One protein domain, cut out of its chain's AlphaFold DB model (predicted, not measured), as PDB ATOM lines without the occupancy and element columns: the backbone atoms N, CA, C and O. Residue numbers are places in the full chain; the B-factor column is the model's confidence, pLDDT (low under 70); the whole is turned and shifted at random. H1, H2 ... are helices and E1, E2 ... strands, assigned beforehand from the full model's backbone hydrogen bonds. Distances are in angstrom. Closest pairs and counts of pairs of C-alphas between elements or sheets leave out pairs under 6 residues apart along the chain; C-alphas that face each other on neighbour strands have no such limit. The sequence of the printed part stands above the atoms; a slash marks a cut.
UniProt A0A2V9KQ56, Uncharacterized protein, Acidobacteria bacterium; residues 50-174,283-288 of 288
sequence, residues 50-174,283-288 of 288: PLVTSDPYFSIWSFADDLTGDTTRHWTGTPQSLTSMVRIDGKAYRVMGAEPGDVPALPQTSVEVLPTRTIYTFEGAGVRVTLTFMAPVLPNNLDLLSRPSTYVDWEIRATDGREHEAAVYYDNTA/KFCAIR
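AT A GLANCE: This is residues 50 to 174 and 283 to 288 of the 288 residues of an uncharacterized protein of Acidobacteria bacterium (UniProt A0A2V9KQ56). Picture a sandwich, two sheets face to face: the twisted sheet E5, E6, E7, E8, E10 covers the smaller sheet E4, E3, E9, their strands at 24 degrees. The hairpin E1 and E2 packs on the larger sheet through E1, on the same side as the smaller sheet, while H1 lies far from the core at one end. The printed part has 131 residues, with ten named strands and one named helix in the order E1 to E7, H1, E8 to E10; both sheets and the hairpin are antiparallel, and the class is mostly strand. The whole is compact, with a radius of gyration of the C-alphas of 15.0 A and spans of 43 by 34 by 24 A.

HOW THE PARTS SIT: Start at E1, residues 50 to 55, and E2, residues 58 to 62, an antiparallel hairpin with N 60 and O 52 2.8 A apart. Next find the hairpin E3, residues 82 to 88, and E4, residues 91 to 96; N 86 and O 93 are 2.8 A apart. E5, residues 108 to 114, E6, residues 117 to 124, and E7, residues 127 to 134, form a meander, each strand the antiparallel neighbour of the one before; look at N 112 and O 119, 2.9 A, and N 122 and O 129, 2.8 A. The closest C-alphas of E1 and E7 are those of Leu 51 and Phe 133, 5.9 A apart. H1, residues 142 to 145, is not on either sheet; it is too short for an O i to N i+4 pair, but its one O i to N i+3 pair is within range. E8, residues 150 to 158, is antiparallel to E7, with N 130 and O 155 2.8 A apart. E9, residues 166 to 172, is antiparallel to E3, with N 87 and O 167 2.8 A apart. E10, residues 283 to 287, is an edge strand antiparallel to E8, with N 287 and O 150 2.8 A apart.

IN THESE COORDINATES: Find C-alpha 50 at (-50.440, -11.848, 42.070), where E1 begins. E8, the longest strand by residues, starts at C-alpha 150 at (-52.368, -13.358, 31.091) and runs 26.7 A; E6 runs 23.1 A and E7 22.3 A. E10 ends at C-alpha 287 at (-56.221, -16.606, 29.885).

THE WHOLE: The C-alphas farthest apart are those of Asp 102 and Asn 140, 45.5 A. Residues 175 to 282 are not printed, and C-alphas 174 and 283 are 22.3 A apart across the cut. The links E2 to E3 and E4 to E5 are long. Confidence is low, under 70, at residues 283 to 288.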
ATOM      1  N   PRO A  50     -49.613 -12.042  43.256       95.06
ATOM      2  CA  PRO A  50     -50.440 -11.848  42.070       95.06
ATOM      3  C   PRO A  50     -50.157 -12.936  41.026       95.06
ATOM      4  O   PRO A  50     -49.004 -13.150  40.645       95.06
ATOM      5  N   LEU A  51     -51.207 -13.607  40.544       94.88
ATOM      6  CA  LEU A  51     -51.107 -14.621  39.484       94.88
ATOM      7  C   LEU A  51     -51.710 -14.115  38.175       94.88
ATOM      8  O   LEU A  51     -51.094 -14.194  37.119       94.88
ATOM      9  N   VAL A  52     -52.919 -13.566  38.249       93.25
ATOM     10  CA  VAL A  52     -53.633 -12.984  37.112       93.25
ATOM     11  C   VAL A  52     -54.102 -11.612  37.552       93.25
ATOM     12  O   VAL A  52     -54.826 -11.518  38.531       93.25
ATOM     13  N   THR A  53     -53.685 -10.548  36.874       90.00
ATOM     14  CA  THR A  53     -54.008  -9.165  37.271       90.00
ATOM     15  C   THR A  53     -54.362  -8.327  36.047       90.00
ATOM     16  O   THR A  53     -53.718  -7.318  35.769       90.00
ATOM     17  N   SER A  54     -55.344  -8.788  35.267       85.50
ATOM     18  CA  SER A  54     -55.740  -8.099  34.028       85.50
ATOM     19  C   SER A  54     -56.651  -6.901  34.311       85.50
ATOM     20  O   SER A  54     -56.443  -5.829  33.750       85.50
ATOM     21  N   ASP A  55     -57.627  -7.059  35.209       85.69
ATOM     22  CA  ASP A  55     -58.563  -6.003  35.618       85.69
ATOM     23  C   ASP A  55     -59.155  -6.289  37.022       85.69
ATOM     24  O   ASP A  55     -58.966  -7.391  37.540       85.69
ATOM     25  N   PRO A  56     -59.868  -5.342  37.672       86.44
ATOM     26  CA  PRO A  56     -60.417  -5.538  39.021       86.44
ATOM     27  C   PRO A  56     -61.456  -6.662  39.169       86.44
ATOM     28  O   PRO A  56     -61.742  -7.052  40.298       86.44
ATOM     29  N   TYR A  57     -62.055  -7.145  38.079       83.88
ATOM     30  CA  TYR A  57     -62.981  -8.282  38.063       83.88
ATOM     31  C   TYR A  57     -62.285  -9.601  37.696       83.88
ATOM     32  O   TYR A  57     -62.825 -10.675  37.975       83.88
ATOM     33  N   PHE A  58     -61.109  -9.519  37.069       87.31
ATOM     34  CA  PHE A  58     -60.256 -10.635  36.684       87.31
ATOM     35  C   PHE A  58     -58.866 -10.518  37.319       87.31
ATOM     36  O   PHE A  58     -57.837 -10.337  36.655       87.31
ATOM     37  N   SER A  59     -58.870 -10.597  38.652       92.06
ATOM     38  CA  SER A  59     -57.686 -10.459  39.496       92.06
ATOM     39  C   SER A  59     -57.599 -11.608  40.506       92.06
ATOM     40  O   SER A  59     -58.332 -11.619  41.495       92.06
ATOM     41  N   ILE A  60     -56.721 -12.582  40.243       95.06
ATOM     42  CA  ILE A  60     -56.554 -13.847  40.978       95.06
ATOM     43  C   ILE A  60     -55.197 -13.876  41.682       95.06
ATOM     44  O   ILE A  60     -54.156 -13.596  41.080       95.06
ATOM     45  N   TRP A  61     -55.222 -14.275  42.948       96.31
ATOM     46  CA  TRP A  61     -54.108 -14.207  43.881       96.31
ATOM     47  C   TRP A  61     -53.937 -15.526  44.640       96.31
ATOM     48  O   TRP A  61     -54.908 -16.244  44.910       96.31
ATOM     49  N   SER A  62     -52.692 -15.820  45.016       95.94
ATOM     50  CA  SER A  62     -52.358 -16.848  46.006       95.94
ATOM     51  C   SER A  62     -52.126 -16.187  47.360       95.94
ATOM     52  O   SER A  62     -51.271 -15.315  47.468       95.94
ATOM     53  N   PHE A  63     -52.860 -16.614  48.385       94.56
ATOM     54  CA  PHE A  63     -52.729 -16.122  49.767       94.56
ATOM     55  C   PHE A  63     -51.930 -17.081  50.667       94.56
ATOM     56  O   PHE A  63     -51.863 -16.887  51.877       94.56
ATOM     57  N   ALA A  64     -51.366 -18.139  50.083       92.81
ATOM     58  CA  ALA A  64     -50.573 -19.140  50.781       92.81
ATOM     59  C   ALA A  64     -49.073 -18.939  50.539       92.81
ATOM     60  O   ALA A  64     -48.665 -18.367  49.525       92.81
ATOM     61  N   ASP A  65     -48.268 -19.477  51.457       91.81
ATOM     62  CA  ASP A  65     -46.800 -19.439  51.395       91.81
ATOM     63  C   ASP A  65     -46.262 -20.208  50.192       91.81
ATOM     64  O   ASP A  65     -45.354 -19.758  49.488       91.81
ATOM     65  N   ASP A  66     -46.893 -21.348  49.930       93.31
ATOM     66  CA  ASP A  66     -46.657 -22.166  48.758       93.31
ATOM     67  C   ASP A  66     -47.877 -22.131  47.845       93.31
ATOM     68  O   ASP A  66     -49.019 -22.210  48.302       93.31
ATOM     69  N   LEU A  67     -47.642 -22.079  46.533       95.12
ATOM     70  CA  LEU A  67     -48.709 -22.026  45.526       95.12
ATOM     71  C   LEU A  67     -49.654 -23.247  45.568       95.12
ATOM     72  O   LEU A  67     -50.783 -23.198  45.081       95.12
ATOM     73  N   THR A  68     -49.198 -24.355  46.152       95.50
ATOM     74  CA  THR A  68     -49.966 -25.593  46.359       95.50
ATOM     75  C   THR A  68     -50.655 -25.676  47.723       95.50
ATOM     76  O   THR A  68     -51.311 -26.680  48.007       95.50
ATOM     77  N   GLY A  69     -50.443 -24.687  48.597       92.38
ATOM     78  CA  GLY A  69     -50.903 -24.705  49.985       92.38
ATOM     79  C   GLY A  69     -52.386 -24.378  50.153       92.38
ATOM     80  O   GLY A  69     -53.002 -24.848  51.103       92.38
ATOM     81  N   ASP A  70     -52.971 -23.610  49.233       94.81
ATOM     82  CA  ASP A  70     -54.383 -23.232  49.280       94.81
ATOM     83  C   ASP A  70     -54.951 -23.020  47.864       94.81
ATOM     84  O   ASP A  70     -54.241 -23.008  46.856       94.81
ATOM     85  N   THR A  71     -56.267 -22.874  47.786       94.81
ATOM     86  CA  THR A  71     -56.998 -22.489  46.585       94.81
ATOM     87  C   THR A  71     -56.763 -21.014  46.266       94.81
ATOM     88  O   THR A  71     -56.856 -20.146  47.134       94.81
ATOM     89  N   THR A  72     -56.506 -20.715  44.992       95.75
ATOM     90  CA  THR A  72     -56.394 -19.337  44.508       95.75
ATOM     91  C   THR A  72     -57.733 -18.612  44.601       95.75
ATOM     92  O   THR A  72     -58.808 -19.193  44.426       95.75
ATOM     93  N   ARG A  73     -57.682 -17.314  44.892       95.00
ATOM     94  CA  ARG A  73     -58.877 -16.502  45.135       95.00
ATOM     95  C   ARG A  73     -58.829 -15.231  44.318       95.00
ATOM     96  O   ARG A  73     -57.759 -14.700  44.035       95.00
ATOM     97  N   HIS A  74     -60.003 -14.720  43.992       94.00
ATOM     98  CA  HIS A  74     -60.147 -13.337  43.581       94.00
ATOM     99  C   HIS A  74     -59.611 -12.408  44.685       94.00
ATOM    100  O   HIS A  74     -59.636 -12.779  45.860       94.00
ATOM    101  N   TRP A  75     -59.172 -11.193  44.351       92.31
ATOM    102  CA  TRP A  75     -58.646 -10.245  45.351       92.31
ATOM    103  C   TRP A  75     -59.642  -9.914  46.483       92.31
ATOM    104  O   TRP A  75     -59.230  -9.537  47.574       92.31
ATOM    105  N   THR A  76     -60.947 -10.114  46.258       91.56
ATOM    106  CA  THR A  76     -62.009  -9.982  47.277       91.56
ATOM    107  C   THR A  76     -62.128 -11.188  48.219       91.56
ATOM    108  O   THR A  76     -62.989 -11.194  49.093       91.56
ATOM    109  N   GLY A  77     -61.330 -12.240  48.024       91.38
ATOM    110  CA  GLY A  77     -61.377 -13.488  48.791       91.38
ATOM    111  C   GLY A  77     -62.333 -14.552  48.239       91.38
ATOM    112  O   GLY A  77     -62.355 -15.674  48.743       91.38
ATOM    113  N   THR A  78     -63.103 -14.259  47.187       91.81
ATOM    114  CA  THR A  78     -63.972 -15.259  46.544       91.81
ATOM    115  C   THR A  78     -63.125 -16.359  45.884       91.81
ATOM    116  O   THR A  78     -62.221 -16.027  45.115       91.81
ATOM    117  N   PRO A  79     -63.392 -17.657  46.125       92.62
ATOM    118  CA  PRO A  79     -62.647 -18.743  45.486       92.62
ATOM    119  C   PRO A  79     -62.726 -18.697  43.954       92.62
ATOM    120  O   PRO A  79     -63.811 -18.705  43.377       92.62
ATOM    121  N   GLN A  80     -61.564 -18.674  43.302       92.81
ATOM    122  CA  GLN A  80     -61.399 -18.765  41.849       92.81
ATOM    123  C   GLN A  80     -60.192 -19.662  41.580       92.81
ATOM    124  O   GLN A  80     -59.074 -19.196  41.350       92.81
ATOM    125  N   SER A  81     -60.428 -20.968  41.697       93.12
ATOM    126  CA  SER A  81     -59.400 -22.002  41.667       93.12
ATOM    127  C   SER A  81     -58.724 -22.115  40.305       93.12
ATOM    128  O   SER A  81     -59.376 -22.360  39.287       93.12
ATOM    129  N   LEU A  82     -57.403 -22.002  40.324       94.69
ATOM    130  CA  LEU A  82     -56.493 -22.435  39.281       94.69
ATOM    131  C   LEU A  82     -55.783 -23.688  39.790       94.69
ATOM    132  O   LEU A  82     -55.266 -23.700  40.910       94.69
ATOM    133  N   THR A  83     -55.733 -24.726  38.964       94.38
ATOM    134  CA  THR A  83     -55.099 -25.997  39.309       94.38
ATOM    135  C   THR A  83     -54.071 -26.354  38.251       94.38
ATOM    136  O   THR A  83     -54.339 -26.306  37.052       94.38
ATOM    137  N   SER A  84     -52.872 -26.733  38.683       94.94
ATOM    138  CA  SER A  84     -51.878 -27.308  37.782       94.94
ATOM    139  C   SER A  84     -51.118 -28.441  38.444       94.94
ATOM    140  O   SER A  84     -50.732 -28.387  39.615       94.94
ATOM    141  N   MET A  85     -50.893 -29.479  37.648       95.00
ATOM    142  CA  MET A  85     -50.112 -30.646  38.020       95.00
ATOM    143  C   MET A  85     -49.083 -30.946  36.941       95.00
ATOM    144  O   MET A  85     -49.294 -30.682  35.758       95.00
ATOM    145  N   VAL A  86     -47.981 -31.559  37.347       95.75
ATOM    146  CA  VAL A  86     -46.969 -32.093  36.443       95.75
ATOM    147  C   VAL A  86     -46.796 -33.570  36.750       95.75
ATOM    148  O   VAL A  86     -46.631 -33.968  37.900       95.75
ATOM    149  N   ARG A  87     -46.852 -34.406  35.718       96.25
ATOM    150  CA  ARG A  87     -46.539 -35.830  35.808       96.25
ATOM    151  C   ARG A  87     -45.114 -36.054  35.330       96.25
ATOM    152  O   ARG A  87     -44.829 -35.743  34.179       96.25
ATOM    153  N   ILE A  88     -44.267 -36.600  36.196       95.19
ATOM    154  CA  ILE A  88     -42.845 -36.879  35.963       95.19
ATOM    155  C   ILE A  88     -42.656 -38.389  36.104       95.19
ATOM    156  O   ILE A  88     -42.995 -38.952  37.145       95.19
ATOM    157  N   ASP A  89     -42.205 -39.053  35.042       94.56
ATOM    158  CA  ASP A  89     -41.973 -40.506  34.984       94.56
ATOM    159  C   ASP A  89     -43.164 -41.340  35.488       94.56
ATOM    160  O   ASP A  89     -43.034 -42.341  36.190       94.56
ATOM    161  N   GLY A  90     -44.372 -40.888  35.145       93.19
ATOM    162  CA  GLY A  90     -45.626 -41.537  35.528       93.19
ATOM    163  C   GLY A  90     -46.186 -41.128  36.895       93.19
ATOM    164  O   GLY A  90     -47.360 -41.397  37.143       93.19
ATOM    165  N   LYS A  91     -45.430 -40.418  37.743       95.56
ATOM    166  CA  LYS A  91     -45.907 -39.920  39.043       95.56
ATOM    167  C   LYS A  91     -46.390 -38.473  38.949       95.56
ATOM    168  O   LYS A  91     -45.690 -37.615  38.424       95.56
ATOM    169  N   ALA A  92     -47.599 -38.208  39.438       95.88
ATOM    170  CA  ALA A  92     -48.184 -36.870  39.449       95.88
ATOM    171  C   ALA A  92     -47.725 -36.068  40.672       95.88
ATOM    172  O   ALA A  92     -47.630 -36.607  41.776       95.88
ATOM    173  N   TYR A  93     -47.487 -34.779  40.454       96.56
ATOM    174  CA  TYR A  93     -47.161 -33.797  41.474       96.56
ATOM    175  C   TYR A  93     -47.980 -32.527  41.254       96.56
ATOM    176  O   TYR A  93     -48.134 -32.077  40.116       96.56
ATOM    177  N   ARG A  94     -48.485 -31.923  42.329       96.25
ATOM    178  CA  ARG A  94     -49.136 -30.608  42.265       96.25
ATOM    179  C   ARG A  94     -48.093 -29.504  42.211       96.25
ATOM    180  O   ARG A  94     -47.101 -29.557  42.931       96.25
ATOM    181  N   VAL A  95     -48.349 -28.504  41.376       96.50
ATOM    182  CA  VAL A  95     -47.552 -27.268  41.306       96.50
ATOM    183  C   VAL A  95     -48.402 -26.023  41.559       96.50
ATOM    184  O   VAL A  95     -47.860 -24.979  41.896       96.50
ATOM    185  N   MET A  96     -49.733 -26.122  41.452       96.25
ATOM    186  CA  MET A  96     -50.650 -25.037  41.796       96.25
ATOM    187  C   MET A  96     -52.004 -25.568  42.264       96.25
ATOM    188  O   MET A  96     -52.549 -26.487  41.647       96.25
ATOM    189  N   GLY A  97     -52.549 -24.929  43.301       93.94
ATOM    190  CA  GLY A  97     -53.853 -25.238  43.875       93.94
ATOM    191  C   GLY A  97     -53.793 -26.302  44.976       93.94
ATOM    192  O   GLY A  97     -52.887 -27.142  45.026       93.94
ATOM    193  N   ALA A  98     -54.782 -26.258  45.870       91.94
ATOM    194  CA  ALA A  98     -54.922 -27.212  46.971       91.94
ATOM    195  C   ALA A  98     -55.390 -28.598  46.500       91.94
ATOM    196  O   ALA A  98     -54.927 -29.612  47.014       91.94
ATOM    197  N   GLU A  99     -56.266 -28.635  45.496       90.50
ATOM    198  CA  GLU A  99     -56.880 -29.865  44.998       90.50
ATOM    199  C   GLU A  99     -56.215 -30.369  43.706       90.50
ATOM    200  O   GLU A  99     -55.805 -29.555  42.870       90.50
ATOM    201  N   PRO A 100     -56.140 -31.697  43.498       91.19
ATOM    202  CA  PRO A 100     -56.632 -32.755  44.387       91.19
ATOM    203  C   PRO A 100     -55.653 -33.059  45.546       91.19
ATOM    204  O   PRO A 100     -54.454 -33.246  45.328       91.19
ATOM    205  N   GLY A 101     -56.148 -33.073  46.788       88.94
ATOM    206  CA  GLY A 101     -55.306 -33.133  47.996       88.94
ATOM    207  C   GLY A 101     -54.507 -34.433  48.202       88.94
ATOM    208  O   GLY A 101     -53.516 -34.436  48.934       88.94
ATOM    209  N   ASP A 102     -54.894 -35.523  47.540       92.88
ATOM    210  CA  ASP A 102     -54.223 -36.831  47.562       92.88
ATOM    211  C   ASP A 102     -52.933 -36.865  46.725       92.88
ATOM    212  O   ASP A 102     -52.048 -37.695  46.958       92.88
ATOM    213  N   VAL A 103     -52.791 -35.946  45.767       94.69
ATOM    214  CA  VAL A 103     -51.578 -35.816  44.958       94.69
ATOM    215  C   VAL A 103     -50.526 -35.017  45.740       94.69
ATOM    216  O   VAL A 103     -50.816 -33.917  46.223       94.69
ATOM    217  N   PRO A 104     -49.279 -35.512  45.861       96.00
ATOM    218  CA  PRO A 104     -48.231 -34.801  46.586       96.00
ATOM    219  C   PRO A 104     -47.854 -33.489  45.887       96.00
ATOM    220  O   PRO A 104     -47.750 -33.433  44.660       96.00
ATOM    221  N   ALA A 105     -47.602 -32.435  46.661       96.19
ATOM    222  CA  ALA A 105     -47.066 -31.181  46.135       96.19
ATOM    223  C   ALA A 105     -45.579 -31.326  45.773       96.19
ATOM    224  O   ALA A 105     -44.811 -31.963  46.500       96.19
ATOM    225  N   LEU A 106     -45.169 -30.738  44.649       96.38
ATOM    226  CA  LEU A 106     -43.756 -30.588  44.317       96.38
ATOM    227  C   LEU A 106     -43.161 -29.483  45.212       96.38
ATOM    228  O   LEU A 106     -43.765 -28.414  45.300       96.38
ATOM    229  N   PRO A 107     -42.006 -29.694  45.870       96.25
ATOM    230  CA  PRO A 107     -41.443 -28.694  46.778       96.25
ATOM    231  C   PRO A 107     -41.142 -27.359  46.081       96.25
ATOM    232  O   PRO A 107     -40.435 -27.326  45.071       96.25
ATOM    233  N   GLN A 108     -41.652 -26.258  46.641       95.62
ATOM    234  CA  GLN A 108     -41.438 -24.898  46.144       95.62
ATOM    235  C   GLN A 108     -40.115 -24.320  46.674       95.62
ATOM    236  O   GLN A 108     -39.938 -24.070  47.870       95.62
ATOM    237  N   THR A 109     -39.166 -24.050  45.783       94.44
ATOM    238  CA  THR A 109     -37.823 -23.572  46.146       94.44
ATOM    239  C   THR A 109     -37.686 -22.059  46.132       94.44
ATOM    240  O   THR A 109     -36.887 -21.535  46.906       94.44
ATOM    241  N   SER A 110     -38.466 -21.339  45.321       94.25
ATOM    242  CA  SER A 110     -38.491 -19.873  45.331       94.25
ATOM    243  C   SER A 110     -39.783 -19.302  44.747       94.25
ATOM    244  O   SER A 110     -40.477 -19.957  43.968       94.25
ATOM    245  N   VAL A 111     -40.074 -18.058  45.131       94.81
ATOM    246  CA  VAL A 111     -41.066 -17.192  44.494       94.81
ATOM    247  C   VAL A 111     -40.418 -15.831  44.258       94.81
ATOM    248  O   VAL A 111     -39.766 -15.286  45.148       94.81
ATOM    249  N   GLU A 112     -40.568 -15.299  43.051       94.56
ATOM    250  CA  GLU A 112     -40.084 -13.976  42.664       94.56
ATOM    251  C   GLU A 112     -41.238 -13.192  42.037       94.56
ATOM    252  O   GLU A 112     -41.850 -13.636  41.063       94.56
ATOM    253  N   VAL A 113     -41.548 -12.026  42.607       94.19
ATOM    254  CA  VAL A 113     -42.604 -11.138  42.108       94.19
ATOM    255  C   VAL A 113     -41.950  -9.941  41.438       94.19
ATOM    256  O   VAL A 113     -41.223  -9.179  42.073       94.19
ATOM    257  N   LEU A 114     -42.212  -9.778  40.148       93.00
ATOM    258  CA  LEU A 114     -41.689  -8.707  39.310       93.00
ATOM    259  C   LEU A 114     -42.848  -7.911  38.697       93.00
ATOM    260  O   LEU A 114     -43.975  -8.401  38.659       93.00
ATOM    261  N   PRO A 115     -42.598  -6.698  38.167       90.12
ATOM    262  CA  PRO A 115     -43.674  -5.792  37.754       90.12
ATOM    263  C   PRO A 115     -44.680  -6.374  36.751       90.12
ATOM    264  O   PRO A 115     -45.849  -6.009  36.780       90.12
ATOM    265  N   THR A 116     -44.239  -7.265  35.859       90.50
ATOM    266  CA  THR A 116     -45.086  -7.879  34.819       90.50
ATOM    267  C   THR A 116     -45.108  -9.401  34.871       90.50
ATOM    268  O   THR A 116     -45.738 -10.028  34.016       90.50
ATOM    269  N   ARG A 117     -44.403 -10.010  35.835       93.56
ATOM    270  CA  ARG A 117     -44.285 -11.464  35.932       93.56
ATOM    271  C   ARG A 117     -44.141 -11.949  37.368       93.56
ATOM    272  O   ARG A 117     -43.423 -11.349  38.158       93.56
ATOM    273  N   THR A 118     -44.736 -13.094  37.646       95.62
ATOM    274  CA  THR A 118     -44.549 -13.842  38.886       95.62
ATOM    275  C   THR A 118     -43.948 -15.188  38.529       95.62
ATOM    276  O   THR A 118     -44.514 -15.918  37.714       95.62
ATOM    277  N   ILE A 119     -42.801 -15.509  39.118       96.19
ATOM    278  CA  ILE A 119     -42.033 -16.714  38.809       96.19
ATOM    279  C   ILE A 119     -41.986 -17.597  40.051       96.19
ATOM    280  O   ILE A 119     -41.462 -17.196  41.089       96.19
ATOM    281  N   TYR A 120     -42.493 -18.815  39.922       96.50
ATOM    282  CA  TYR A 120     -42.354 -19.864  40.920       96.50
ATOM    283  C   TYR A 120     -41.371 -20.915  40.432       96.50
ATOM    284  O   TYR A 120     -41.452 -21.364  39.289       96.50
ATOM    285  N   THR A 121     -40.471 -21.337  41.314       96.94
ATOM    286  CA  THR A 121     -39.569 -22.455  41.041       96.94
ATOM    287  C   THR A 121     -39.894 -23.604  41.977       96.94
ATOM    288  O   THR A 121     -40.000 -23.422  43.190       96.94
ATOM    289  N   PHE A 122     -40.020 -24.794  41.405       97.19
ATOM    290  CA  PHE A 122     -40.217 -26.046  42.116       97.19
ATOM    291  C   PHE A 122     -39.098 -27.013  41.754       97.19
ATOM    292  O   PHE A 122     -38.655 -27.052  40.604       97.19
ATOM    293  N   GLU A 123     -38.648 -27.814  42.712       96.69
ATOM    294  CA  GLU A 123     -37.597 -28.800  42.470       96.69
ATOM    295  C   GLU A 123     -37.870 -30.090  43.236       96.69
ATOM    296  O   GLU A 123     -38.138 -30.091  44.437       96.69
ATOM    297  N   GLY A 124     -37.806 -31.209  42.523       95.12
ATOM    298  CA  GLY A 124     -38.050 -32.526  43.085       95.12
ATOM    299  C   GLY A 124     -38.134 -33.581  41.992       95.12
ATOM    300  O   GLY A 124     -38.266 -33.265  40.815       95.12
ATOM    301  N   ALA A 125     -38.039 -34.853  42.380       93.75
ATOM    302  CA  ALA A 125     -38.142 -35.985  41.451       93.75
ATOM    303  C   ALA A 125     -37.171 -35.925  40.244       93.75
ATOM    304  O   ALA A 125     -37.500 -36.417  39.172       93.75
ATOM    305  N   GLY A 126     -35.988 -35.320  40.415       93.62
ATOM    306  CA  GLY A 126     -34.972 -35.203  39.357       93.62
ATOM    307  C   GLY A 126     -35.218 -34.078  38.346       93.62
ATOM    308  O   GLY A 126     -34.449 -33.931  37.397       93.62
ATOM    309  N   VAL A 127     -36.247 -33.248  38.547       96.19
ATOM    310  CA  VAL A 127     -36.557 -32.118  37.663       96.19
ATOM    311  C   VAL A 127     -36.765 -30.816  38.432       96.19
ATOM    312  O   VAL A 127     -37.156 -30.789  39.601       96.19
ATOM    313  N   ARG A 128     -36.543 -29.709  37.728       97.25
ATOM    314  CA  ARG A 128     -36.938 -28.361  38.114       97.25
ATOM    315  C   ARG A 128     -38.065 -27.906  37.203       97.25
ATOM    316  O   ARG A 128     -37.940 -27.989  35.980       97.25
ATOM    317  N   VAL A 129     -39.141 -27.423  37.807       97.00
ATOM    318  CA  VAL A 129     -40.286 -26.837  37.110       97.00
ATOM    319  C   VAL A 129     -40.329 -25.354  37.447       97.00
ATOM    320  O   VAL A 129     -40.428 -24.990  38.615       97.00
ATOM    321  N   THR A 130     -40.264 -24.507  36.428       97.62
ATOM    322  CA  THR A 130     -40.455 -23.064  36.549       97.62
ATOM    323  C   THR A 130     -41.826 -22.717  35.990       97.62
ATOM    324  O   THR A 130     -42.111 -22.997  34.825       97.62
ATOM    325  N   LEU A 131     -42.673 -22.119  36.820       96.56
ATOM    326  CA  LEU A 131     -43.999 -21.645  36.446       96.56
ATOM    327  C   LEU A 131     -43.984 -20.120  36.414       96.56
ATOM    328  O   LEU A 131     -43.750 -19.486  37.444       96.56
ATOM    329  N   THR A 132     -44.233 -19.536  35.245       96.19
ATOM    330  CA  THR A 132     -44.225 -18.080  35.071       96.19
ATOM    331  C   THR A 132     -45.599 -17.578  34.668       96.19
ATOM    332  O   THR A 132     -46.081 -17.881  33.581       96.19
ATOM    333  N   PHE A 133     -46.194 -16.749  35.518       95.00
ATOM    334  CA  PHE A 133     -47.346 -15.928  35.166       95.00
ATOM    335  C   PHE A 133     -46.836 -14.611  34.602       95.00
ATOM    336  O   PHE A 133     -45.975 -13.987  35.218       95.00
ATOM    337  N   MET A 134     -47.330 -14.179  33.446       92.38
ATOM    338  CA  MET A 134     -46.904 -12.917  32.843       92.38
ATOM    339  C   MET A 134     -48.037 -12.205  32.107       92.38
ATOM    340  O   MET A 134     -48.814 -12.824  31.381       92.38
ATOM    341  N   ALA A 135     -48.085 -10.883  32.241       87.25
ATOM    342  CA  ALA A 135     -48.928 -10.020  31.422       87.25
ATOM    343  C   ALA A 135     -48.055  -9.328  30.355       87.25
ATOM    344  O   ALA A 135     -47.015  -8.755  30.700       87.25
ATOM    345  N   PRO A 136     -48.425  -9.361  29.060       80.25
ATOM    346  CA  PRO A 136     -47.634  -8.801  27.963       80.25
ATOM    347  C   PRO A 136     -47.745  -7.265  27.915       80.25
ATOM    348  O   PRO A 136     -48.299  -6.695  26.977       80.25
ATOM    349  N   VAL A 137     -47.212  -6.569  28.918       80.62
ATOM    350  CA  VAL A 137     -47.235  -5.099  28.984       80.62
ATOM    351  C   VAL A 137     -46.084  -4.533  28.145       80.62
ATOM    352  O   VAL A 137     -45.079  -4.064  28.670       80.62
ATOM    353  N   LEU A 138     -46.195  -4.655  26.818       82.19
ATOM    354  CA  LEU A 138     -45.185  -4.210  25.852       82.19
ATOM    355  C   LEU A 138     -45.589  -2.847  25.256       82.19
ATOM    356  O   LEU A 138     -46.449  -2.816  24.376       82.19
ATOM    357  N   PRO A 139     -44.964  -1.719  25.658       81.06
ATOM    358  CA  PRO A 139     -45.371  -0.377  25.212       81.06
ATOM    359  C   PRO A 139     -45.282  -0.191  23.694       81.06
ATOM    360  O   PRO A 139     -46.061   0.547  23.099       81.06
ATOM    361  N   ASN A 140     -44.344  -0.896  23.059       85.31
ATOM    362  CA  ASN A 140     -44.073  -0.795  21.627       85.31
ATOM    363  C   ASN A 140     -45.048  -1.629  20.774       85.31
ATOM    364  O   ASN A 140     -44.919  -1.649  19.553       85.31
ATOM    365  N   ASN A 141     -45.988  -2.350  21.395       84.12
ATOM    366  CA  ASN A 141     -46.996  -3.144  20.700       84.12
ATOM    367  C   ASN A 141     -48.365  -2.970  21.373       84.12
ATOM    368  O   ASN A 141     -48.761  -3.748  22.244       84.12
ATOM    369  N   LEU A 142     -49.086  -1.933  20.942       85.00
ATOM    370  CA  LEU A 142     -50.402  -1.579  21.477       85.00
ATOM    371  C   LEU A 142     -51.460  -2.671  21.244       85.00
ATOM    372  O   LEU A 142     -52.371  -2.811  22.058       85.00
ATOM    373  N   ASP A 143     -51.327  -3.488  20.196       83.50
ATOM    374  CA  ASP A 143     -52.252  -4.598  19.929       83.50
ATOM    375  C   ASP A 143     -52.116  -5.715  20.970       83.50
ATOM    376  O   ASP A 143     -53.105  -6.323  21.368       83.50
ATOM    377  N   LEU A 144     -50.896  -5.994  21.441       79.81
ATOM    378  CA  LEU A 144     -50.682  -6.938  22.543       79.81
ATOM    379  C   LEU A 144     -51.051  -6.325  23.894       79.81
ATOM    380  O   LEU A 144     -51.664  -7.008  24.710       79.81
ATOM    381  N   LEU A 145     -50.729  -5.047  24.102       82.12
ATOM    382  CA  LEU A 145     -51.037  -4.326  25.336       82.12
ATOM    383  C   LEU A 145     -52.550  -4.166  25.566       82.12
ATOM    384  O   LEU A 145     -53.012  -4.225  26.700       82.12
ATOM    385  N   SER A 146     -53.328  -3.973  24.498       83.19
ATOM    386  CA  SER A 146     -54.789  -3.806  24.561       83.19
ATOM    387  C   SER A 146     -55.555  -5.120  24.756       83.19
ATOM    388  O   SER A 146     -56.780  -5.111  24.899       83.19
ATOM    389  N   ARG A 147     -54.862  -6.265  24.782       82.56
ATOM    390  CA  ARG A 147     -55.476  -7.563  25.058       82.56
ATOM    391  C   ARG A 147     -55.451  -7.822  26.566       82.56
ATOM    392  O   ARG A 147     -54.358  -7.958  27.115       82.56
ATOM    393  N   PRO A 148     -56.612  -7.983  27.229       78.62
ATOM    394  CA  PRO A 148     -56.659  -8.450  28.610       78.62
ATOM    395  C   PRO A 148     -56.297  -9.936  28.610       78.62
ATOM    396  O   PRO A 148     -57.162 -10.794  28.532       78.62
ATOM    397  N   SER A 149     -55.005 -10.246  28.537       82.56
ATOM    398  CA  SER A 149     -54.519 -11.620  28.475       82.56
ATOM    399  C   SER A 149     -53.372 -11.829  29.442       82.56
ATOM    400  O   SER A 149     -52.398 -11.079  29.415       82.56
ATOM    401  N   THR A 150     -53.470 -12.875  30.254       88.06
ATOM    402  CA  THR A 150     -52.368 -13.358  31.091       88.06
ATOM    403  C   THR A 150     -51.846 -14.662  30.511       88.06
ATOM    404  O   THR A 150     -52.630 -15.552  30.193       88.06
ATOM    405  N   TYR A 151     -50.532 -14.781  30.361       89.06
ATOM    406  CA  TYR A 151     -49.887 -16.020  29.955       89.06
ATOM    407  C   TYR A 151     -49.388 -16.780  31.172       89.06
ATOM    408  O   TYR A 151     -48.857 -16.188  32.112       89.06
ATOM    409  N   VAL A 152     -49.517 -18.096  31.104       91.75
ATOM    410  CA  VAL A 152     -48.855 -19.029  32.005       91.75
ATOM    411  C   VAL A 152     -47.896 -19.860  31.166       91.75
ATOM    412  O   VAL A 152     -48.300 -20.439  30.153       91.75
ATOM    413  N   ASP A 153     -46.630 -19.858  31.563       92.94
ATOM    414  CA  ASP A 153     -45.557 -20.620  30.933       92.94
ATOM    415  C   ASP A 153     -45.003 -21.662  31.905       92.94
ATOM    416  O   ASP A 153     -44.746 -21.363  33.075       92.94
ATOM    417  N   TRP A 154     -44.818 -22.881  31.400       94.69
ATOM    418  CA  TRP A 154     -44.198 -23.984  32.126       94.69
ATOM    419  C   TRP A 154     -42.876 -24.347  31.463       94.69
ATOM    420  O   TRP A 154     -42.846 -24.872  30.347       94.69
ATOM    421  N   GLU A 155     -41.789 -24.178  32.203       95.81
ATOM    422  CA  GLU A 155     -40.470 -24.649  31.812       95.81
ATOM    423  C   GLU A 155     -40.057 -25.825  32.703       95.81
ATOM    424  O   GLU A 155     -40.027 -25.715  33.925       95.81
ATOM    425  N   ILE A 156     -39.721 -26.964  32.096       95.25
ATOM    426  CA  ILE A 156     -39.309 -28.175  32.817       95.25
ATOM    427  C   ILE A 156     -37.896 -28.547  32.381       95.25
ATOM    428  O   ILE A 156     -37.634 -28.729  31.190       95.25
ATOM    429  N   ARG A 157     -36.981 -28.679  33.344       95.06
ATOM    430  CA  ARG A 157     -35.582 -29.062  33.111       95.06
ATOM    431  C   ARG A 157     -35.178 -30.218  34.021       95.06
ATOM    432  O   ARG A 157     -35.479 -30.192  35.207       95.06
ATOM    433  N   ALA A 158     -34.454 -31.196  33.484       95.31
ATOM    434  CA  ALA A 158     -33.825 -32.238  34.294       95.31
ATOM    435  C   ALA A 158     -32.695 -31.642  35.152       95.31
ATOM    436  O   ALA A 158     -31.908 -30.831  34.655       95.31
ATOM    437  N   THR A 159     -32.607 -32.040  36.419       95.50
ATOM    438  CA  THR A 159     -31.558 -31.609  37.360       95.50
ATOM    439  C   THR A 159     -30.556 -32.715  37.679       95.50
ATOM    440  O   THR A 159     -29.428 -32.413  38.057       95.50
ATOM    441  N   ASP A 160     -30.918 -33.981  37.471       92.88
ATOM    442  CA  ASP A 160     -30.085 -35.151  37.788       92.88
ATOM    443  C   ASP A 160     -29.267 -35.688  36.590       92.88
ATOM    444  O   ASP A 160     -28.514 -36.656  36.716       92.88
ATOM    445  N   GLY A 161     -29.408 -35.058  35.420       90.38
ATOM    446  CA  GLY A 161     -28.743 -35.457  34.180       90.38
ATOM    447  C   GLY A 161     -29.362 -36.668  33.474       90.38
ATOM    448  O   GLY A 161     -28.782 -37.139  32.491       90.38
ATOM    449  N   ARG A 162     -30.514 -37.173  33.933       92.44
ATOM    450  CA  ARG A 162     -31.271 -38.254  33.291       92.44
ATOM    451  C   ARG A 162     -32.348 -37.691  32.365       92.44
ATOM    452  O   ARG A 162     -32.712 -36.518  32.418       92.44
ATOM    453  N   GLU A 163     -32.829 -38.541  31.463       92.75
ATOM    454  CA  GLU A 163     -34.008 -38.215  30.662       92.75
ATOM    455  C   GLU A 163     -35.266 -38.527  31.475       92.75
ATOM    456  O   GLU A 163     -35.374 -39.617  32.036       92.75
ATOM    457  N   HIS A 164     -36.216 -37.591  31.488       93.56
ATOM    458  CA  HIS A 164     -37.501 -37.735  32.170       93.56
ATOM    459  C   HIS A 164     -38.661 -37.580  31.190       93.56
ATOM    460  O   HIS A 164     -38.619 -36.735  30.288       93.56
ATOM    461  N   GLU A 165     -39.724 -38.354  31.401       94.06
ATOM    462  CA  GLU A 165     -41.004 -38.157  30.727       94.06
ATOM    463  C   GLU A 165     -41.854 -37.176  31.542       94.06
ATOM    464  O   GLU A 165     -42.274 -37.486  32.656       94.06
ATOM    465  N   ALA A 166     -42.129 -35.995  30.980       92.88
ATOM    466  CA  ALA A 166     -42.906 -34.952  31.643       92.88
ATOM    467  C   ALA A 166     -44.199 -34.615  30.883       92.88
ATOM    468  O   ALA A 166     -44.184 -34.366  29.675       92.88
ATOM    469  N   ALA A 167     -45.317 -34.543  31.605       93.69
ATOM    470  CA  ALA A 167     -46.596 -34.046  31.101       93.69
ATOM    471  C   ALA A 167     -47.162 -32.983  32.045       93.69
ATOM    472  O   ALA A 167     -47.059 -33.116  33.260       93.69
ATOM    473  N   VAL A 168     -47.778 -31.943  31.487       92.88
ATOM    474  CA  VAL A 168     -48.416 -30.868  32.254       92.88
ATOM    475  C   VAL A 168     -49.928 -31.062  32.203       92.88
ATOM    476  O   VAL A 168     -50.469 -31.507  31.190       92.88
ATOM    477  N   TYR A 169     -50.590 -30.745  33.306       92.69
ATOM    478  CA  TYR A 169     -52.029 -30.585  33.421       92.69
ATOM    479  C   TYR A 169     -52.310 -29.183  33.955       92.69
ATOM    480  O   TYR A 169     -51.648 -28.713  34.886       92.69
ATOM    481  N   TYR A 170     -53.294 -28.525  33.360       91.94
ATOM    482  CA  TYR A 170     -53.787 -27.227  33.784       91.94
ATOM    483  C   TYR A 170     -55.308 -27.229  33.685       91.94
ATOM    484  O   TYR A 170     -55.861 -27.754  32.717       91.94
ATOM    485  N   ASP A 171     -55.947 -26.644  34.686       89.81
ATOM    486  CA  ASP A 171     -57.391 -26.517  34.786       89.81
ATOM    487  C   ASP A 171     -57.751 -25.265  35.592       89.81
ATOM    488  O   ASP A 171     -56.952 -24.743  36.380       89.81
ATOM    489  N   ASN A 172     -58.963 -24.776  35.393       90.75
ATOM    490  CA  ASN A 172     -59.494 -23.604  36.057       90.75
ATOM    491  C   ASN A 172     -60.996 -23.776  36.290       90.75
ATOM    492  O   ASN A 172     -61.723 -24.312  35.458       90.75
ATOM    493  N   THR A 173     -61.487 -23.297  37.431       89.88
ATOM    494  CA  THR A 173     -62.909 -23.451  37.755       89.88
ATOM    495  C   THR A 173     -63.812 -22.647  36.813       89.88
ATOM    496  O   THR A 173     -63.477 -21.561  36.339       89.88
ATOM    497  N   ALA A 174     -65.030 -23.133  36.593       88.31
ATOM    498  CA  ALA A 174     -66.044 -22.374  35.873       88.31
ATOM    499  C   ALA A 174     -66.478 -21.095  36.622       88.31
ATOM    500  O   ALA A 174     -67.018 -20.176  36.006       88.31
ATOM    501  N   LYS A 283     -44.398 -23.802  26.625       39.12
ATOM    502  CA  LYS A 283     -45.808 -24.190  26.575       39.12
ATOM    503  C   LYS A 283     -46.617 -23.041  27.146       39.12
ATOM    504  O   LYS A 283     -46.698 -22.882  28.357       39.12
ATOM    505  N   PHE A 284     -47.222 -22.259  26.265       31.81
ATOM    506  CA  PHE A 284     -48.069 -21.139  26.655       31.81
ATOM    507  C   PHE A 284     -49.504 -21.620  26.844       31.81
ATOM    508  O   PHE A 284     -49.971 -22.378  25.997       31.81
ATOM    509  N   CYS A 285     -50.178 -21.165  27.905       41.72
ATOM    510  CA  CYS A 285     -51.634 -20.989  27.981       41.72
ATOM    511  C   CYS A 285     -51.910 -19.494  28.147       41.72
ATOM    512  O   CYS A 285     -51.301 -18.848  28.996       41.72
ATOM    513  N   ALA A 286     -52.803 -18.937  27.333       44.53
ATOM    514  CA  ALA A 286     -53.335 -17.595  27.543       44.53
ATOM    515  C   ALA A 286     -54.654 -17.692  28.320       44.53
ATOM    516  O   ALA A 286     -55.429 -18.605  28.094       44.53
ATOM    517  N   ILE A 287     -54.931 -16.758  29.213       48.62
ATOM    518  CA  ILE A 287     -56.221 -16.606  29.885       48.62
ATOM    519  C   ILE A 287     -56.715 -15.215  29.490       48.62
ATOM    520  O   ILE A 287     -55.980 -14.251  29.707       48.62
ATOM    521  N   ARG A 288     -57.880 -15.132  28.840       47.09
ATOM    522  CA  ARG A 288     -58.487 -13.898  28.312       47.09
ATOM    523  C   ARG A 288     -59.787 -13.579  29.044       47.09
ATOM    524  O   ARG A 288     -60.347 -14.531  29.631       47.09
TER     525      ARG A 288